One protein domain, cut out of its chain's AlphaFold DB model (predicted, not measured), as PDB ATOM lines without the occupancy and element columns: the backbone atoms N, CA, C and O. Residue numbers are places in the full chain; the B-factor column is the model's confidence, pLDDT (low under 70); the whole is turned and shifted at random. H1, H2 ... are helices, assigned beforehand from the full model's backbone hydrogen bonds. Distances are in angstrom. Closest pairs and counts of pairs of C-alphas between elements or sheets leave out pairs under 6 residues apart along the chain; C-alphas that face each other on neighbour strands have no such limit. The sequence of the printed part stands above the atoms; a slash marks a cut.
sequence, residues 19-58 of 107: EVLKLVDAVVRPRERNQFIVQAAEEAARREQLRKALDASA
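AT A GLANCE: This is residues 19 to 58 of the 107 residues of an uncharacterized protein of Anaerolineaceae bacterium 4572_32.2 (UniProt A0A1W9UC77). One long, straight helix, H2, makes the length of the model, and a short helix, H1, is set at a steep angle beside its first end, so that the two make a lopsided L with a small foot. A tight loop, residues 28 to 32, turns the corner between them, and residues 38 to 58, of which 38 to 56 belong to H2, stand free as a long arm. The printed part has 40 residues with two named helices, H1 then H2, and no named strand; the class is all helix. The whole is extended, with a radius of gyration of the C-alphas of 14.2 A, and spans 43 by 19 by 10 A.

IN THESE COORDINATES: H1 runs from Glu 19 to Val 27, beginning at C-alpha 19 at (257.057, 259.259, 321.460). H2 runs from Arg 33, with its C-alpha at (259.096, 269.699, 331.820), to Ala 56, with its C-alpha at (244.586, 245.902, 352.191). Its 24 residues cover 34.5 A from first to last C-alpha, while the 9 residues of H1 cover 12.9 A.

HOW THE PARTS SIT: H1 and H2 are close but not clearly touching, with 2 pairs of C-alphas within 8 A. The closest C-alphas of the two are those of Val 24 and Arg 33, 7.4 A apart. They run opposite ways at a steep tilt of 68 degrees, only just short of about perpendicular. Their centres are 19.8 A apart. In H1 and H2 every O i to N i+4 pair is within hydrogen-bond range.

THE WHOLE: The outline is a rod, and the two C-alphas farthest apart, those of Pro 30 and Ala 58, are 44.0 A from each other. The printed part has no cut, and the link from H1 to H2 is tight. The mean pLDDT of the printed part is 91.7, and no printed residue is under 70.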
ATOM      1  N   GLU A  19     258.447 258.868 321.714       93.94
ATOM      2  CA  GLU A  19     257.057 259.259 321.460       93.94
ATOM      3  C   GLU A  19     256.378 259.860 322.695       93.94
ATOM      4  O   GLU A  19     255.675 260.861 322.589       93.94
ATOM      5  N   VAL A  20     256.657 259.330 323.889       90.75
ATOM      6  CA  VAL A  20     256.131 259.892 325.143       90.75
ATOM      7  C   VAL A  20     256.738 261.266 325.405       90.75
ATOM      8  O   VAL A  20     256.030 262.190 325.796       90.75
ATOM      9  N   LEU A  21     258.037 261.433 325.147       90.31
ATOM     10  CA  LEU A  21     258.698 262.723 325.327       90.31
ATOM     11  C   LEU A  21     258.137 263.789 324.375       90.31
ATOM     12  O   LEU A  21     257.896 264.911 324.810       90.31
ATOM     13  N   LYS A  22     257.859 263.430 323.113       92.06
ATOM     14  CA  LYS A  22     257.199 264.322 322.146       92.06
ATOM     15  C   LYS A  22     255.820 264.771 322.625       92.06
ATOM     16  O   LYS A  22     255.481 265.939 322.467       92.06
ATOM     17  N   LEU A  23     255.037 263.866 323.216       91.19
ATOM     18  CA  LEU A  23     253.727 264.211 323.778       91.19
ATOM     19  C   LEU A  23     253.859 265.206 324.932       91.19
ATOM     20  O   LEU A  23     253.133 266.195 324.973       91.19
ATOM     21  N   VAL A  24     254.812 264.978 325.839       90.88
ATOM     22  CA  VAL A  24     255.090 265.917 326.934       90.88
ATOM     23  C   VAL A  24     255.505 267.279 326.374       90.88
ATOM     24  O   VAL A  24     254.999 268.301 326.821       90.88
ATOM     25  N   ASP A  25     256.362 267.305 325.356       89.44
ATOM     26  CA  ASP A  25     256.839 268.544 324.735       89.44
ATOM     27  C   ASP A  25     255.758 269.308 323.960       89.44
ATOM     28  O   ASP A  25     255.847 270.526 323.836       89.44
ATOM     29  N   ALA A  26     254.727 268.620 323.469       91.06
ATOM     30  CA  ALA A  26     253.582 269.254 322.822       91.06
ATOM     31  C   ALA A  26     252.645 269.957 323.820       91.06
ATOM     32  O   ALA A  26     251.963 270.913 323.453       91.06
ATOM     33  N   VAL A  27     252.594 269.481 325.069       90.69
ATOM     34  CA  VAL A  27     251.675 269.984 326.105       90.69
ATOM     35  C   VAL A  27     252.366 270.970 327.049       90.69
ATOM     36  O   VAL A  27     251.744 271.917 327.531       90.69
ATOM     37  N   VAL A  28     253.651 270.757 327.329       90.19
ATOM     38  CA  VAL A  28     254.386 271.477 328.370       90.19
ATOM     39  C   VAL A  28     255.206 272.617 327.774       90.19
ATOM     40  O   VAL A  28     255.905 272.463 326.775       90.19
ATOM     41  N   ARG A  29     255.164 273.781 328.428       85.00
ATOM     42  CA  ARG A  29     255.941 274.952 328.015       85.00
ATOM     43  C   ARG A  29     257.444 274.730 328.231       85.00
ATOM     44  O   ARG A  29     257.856 273.932 329.083       85.00
ATOM     45  N   PRO A  30     258.307 275.477 327.518       79.06
ATOM     46  CA  PRO A  30     259.742 275.437 327.762       79.06
ATOM     47  C   PRO A  30     260.062 275.656 329.248       79.06
ATOM     48  O   PRO A  30     259.537 276.573 329.869       79.06
ATOM     49  N   ARG A  31     260.972 274.839 329.799       81.06
ATOM     50  CA  ARG A  31     261.449 274.863 331.204       81.06
ATOM     51  C   ARG A  31     260.483 274.316 332.266       81.06
ATOM     52  O   ARG A  31     260.914 274.156 333.405       81.06
ATOM     53  N   GLU A  32     259.261 273.926 331.912       89.56
ATOM     54  CA  GLU A  32     258.288 273.346 332.861       89.56
ATOM     55  C   GLU A  32     258.280 271.806 332.868       89.56
ATOM     56  O   GLU A  32     257.639 271.180 333.709       89.56
ATOM     57  N   ARG A  33     259.062 271.165 331.985       88.31
ATOM     58  CA  ARG A  33     259.096 269.699 331.820       88.31
ATOM     59  C   ARG A  33     259.341 268.940 333.127       88.31
ATOM     60  O   ARG A  33     258.648 267.972 333.415       88.31
ATOM     61  N   ASN A  34     260.316 269.373 333.927       88.56
ATOM     62  CA  ASN A  34     260.619 268.703 335.193       88.56
ATOM     63  C   ASN A  34     259.466 268.831 336.197       88.56
ATOM     64  O   ASN A  34     259.156 267.869 336.887       88.56
ATOM     65  N   GLN A  35     258.825 269.999 336.268       89.75
ATOM     66  CA  GLN A  35     257.683 270.211 337.155       89.75
ATOM     67  C   GLN A  35     256.517 269.304 336.759       89.75
ATOM     68  O   GLN A  35     255.969 268.622 337.617       89.75
ATOM     69  N   PHE A  36     256.211 269.235 335.462       92.38
ATOM     70  CA  PHE A  36     255.170 268.357 334.939       92.38
ATOM     71  C   PHE A  36     255.436 266.881 335.266       92.38
ATOM     72  O   PHE A  36     254.557 266.187 335.770       92.38
ATOM     73  N   ILE A  37     256.666 266.403 335.037       91.94
ATOM     74  CA  ILE A  37     257.039 265.010 335.322       91.94
ATOM     75  C   ILE A  37     256.942 264.707 336.821       91.94
ATOM     76  O   ILE A  37     256.429 263.654 337.193       91.94
ATOM     77  N   VAL A  38     257.417 265.612 337.684       92.44
ATOM     78  CA  VAL A  38     257.345 265.431 339.142       92.44
ATOM     79  C   VAL A  38     255.893 265.369 339.606       92.44
ATOM     80  O   VAL A  38     255.545 264.455 340.348       92.44
ATOM     81  N   GLN A  39     255.043 266.282 339.131       93.00
ATOM     82  CA  GLN A  39     253.627 266.292 339.487       93.00
ATOM     83  C   GLN A  39     252.921 265.010 339.023       93.00
ATOM     84  O   GLN A  39     252.242 264.359 339.813       93.00
ATOM     85  N   ALA A  40     253.128 264.599 337.770       94.19
ATOM     86  CA  ALA A  40     252.535 263.374 337.239       94.19
ATOM     87  C   ALA A  40     252.995 262.126 338.014       94.19
ATOM     88  O   ALA A  40     252.197 261.227 338.281       94.19
ATOM     89  N   ALA A  41     254.273 262.073 338.402       94.06
ATOM     90  CA  ALA A  41     254.809 260.984 339.212       94.06
ATOM     91  C   ALA A  41     254.196 260.959 340.621       94.06
ATOM     92  O   ALA A  41     253.872 259.885 341.122       94.06
ATOM     93  N   GLU A  42     254.006 262.122 341.245       95.44
ATOM     94  CA  GLU A  42     253.374 262.239 342.558       95.44
ATOM     95  C   GLU A  42     251.905 261.794 342.525       95.44
ATOM     96  O   GLU A  42     251.485 260.982 343.351       95.44
ATOM     97  N   GLU A  43     251.133 262.259 341.542       96.00
ATOM     98  CA  GLU A  43     249.737 261.851 341.361       96.00
ATOM     99  C   GLU A  43     249.611 260.341 341.117       96.00
ATOM    100  O   GLU A  43     248.764 259.677 341.724       96.00
ATOM    101  N   ALA A  44     250.476 259.777 340.268       95.69
ATOM    102  CA  ALA A  44     250.506 258.341 340.007       95.69
ATOM    103  C   ALA A  44     250.881 257.534 341.262       95.69
ATOM    104  O   ALA A  44     250.236 256.529 341.561       95.69
ATOM    105  N   ALA A  45     251.880 257.989 342.026       96.56
ATOM    106  CA  ALA A  45     252.313 257.326 343.253       96.56
ATOM    107  C   ALA A  45     251.213 257.326 344.324       96.56
ATOM    108  O   ALA A  45     250.934 256.280 344.910       96.56
ATOM    109  N   ARG A  46     250.536 258.464 344.535       96.38
ATOM    110  CA  ARG A  46     249.406 258.562 345.474       96.38
ATOM    111  C   ARG A  46     248.256 257.644 345.075       96.38
ATOM    112  O   ARG A  46     247.664 256.999 345.936       96.38
ATOM    113  N   ARG A  47     247.954 257.546 343.777       96.94
ATOM    114  CA  ARG A  47     246.914 256.637 343.277       96.94
ATOM    115  C   ARG A  47     247.245 255.179 343.580       96.94
ATOM    116  O   ARG A  47     246.373 254.454 344.044       96.94
ATOM    117  N   GLU A  48     248.487 254.757 343.358       97.19
ATOM    118  CA  GLU A  48     248.902 253.384 343.665       97.19
ATOM    119  C   GLU A  48     248.932 253.121 345.176       97.19
ATOM    120  O   GLU A  48     248.549 252.042 345.620       97.19
ATOM    121  N   GLN A  49     249.329 254.108 345.984       95.75
ATOM    122  CA  GLN A  49     249.256 254.010 347.441       95.75
ATOM    123  C   GLN A  49     247.811 253.818 347.915       95.75
ATOM    124  O   GLN A  49     247.550 252.917 348.708       95.75
ATOM    125  N   LEU A  50     246.871 254.615 347.395       94.75
ATOM    126  CA  LEU A  50     245.450 254.464 347.699       94.75
ATOM    127  C   LEU A  50     244.931 253.096 347.254       94.75
ATOM    128  O   LEU A  50     244.246 252.432 348.021       94.75
ATOM    129  N   ARG A  51     245.288 252.647 346.046       95.88
ATOM    130  CA  ARG A  51     244.889 251.329 345.537       95.88
ATOM    131  C   ARG A  51     245.325 250.212 346.485       95.88
ATOM    132  O   ARG A  51     244.513 249.379 346.861       95.88
ATOM    133  N   LYS A  52     246.582 250.244 346.934       94.62
ATOM    134  CA  LYS A  52     247.112 249.282 347.911       94.62
ATOM    135  C   LYS A  52     246.400 249.356 349.257       94.62
ATOM    136  O   LYS A  52     246.166 248.318 349.859       94.62
ATOM    137  N   ALA A  53     246.068 250.559 349.725       93.94
ATOM    138  CA  ALA A  53     245.322 250.732 350.968       93.94
ATOM    139  C   ALA A  53     243.916 250.129 350.863       93.94
ATOM    140  O   ALA A  53     243.517 249.394 351.757       93.94
ATOM    141  N   LEU A  54     243.213 250.373 349.752       92.81
ATOM    142  CA  LEU A  54     241.894 249.794 349.485       92.81
ATOM    143  C   LEU A  54     241.947 248.266 349.409       92.81
ATOM    144  O   LEU A  54     241.116 247.605 350.028       92.81
ATOM    145  N   ASP A  55     242.942 247.717 348.708       92.19
ATOM    146  CA  ASP A  55     243.161 246.269 348.630       92.19
ATOM    147  C   ASP A  55     243.436 245.678 350.024       92.19
ATOM    148  O   ASP A  55     242.887 244.638 350.378       92.19
ATOM    149  N   ALA A  56     244.255 246.349 350.839       91.25
ATOM    150  CA  ALA A  56     244.586 245.902 352.191       91.25
ATOM    151  C   ALA A  56     243.410 246.026 353.172       91.25
ATOM    152  O   ALA A  56     243.293 245.220 354.090       91.25
ATOM    153  N   SER A  57     242.536 247.019 352.986       87.25
ATOM    154  CA  SER A  57     241.328 247.205 353.796       87.25
ATOM    155  C   SER A  57     240.136 246.383 353.303       87.25
ATOM    156  O   SER A  57     239.057 246.457 353.891       87.25
ATOM    157  N   ALA A  58     240.277 245.629 352.210       85.00
ATOM    158  CA  ALA A  58     239.195 244.807 351.689       85.00
ATOM    159  C   ALA A  58     238.769 243.775 352.745       85.00
ATOM    160  O   ALA A  58     239.567 242.959 353.202       85.00
TER     161      ALA A  58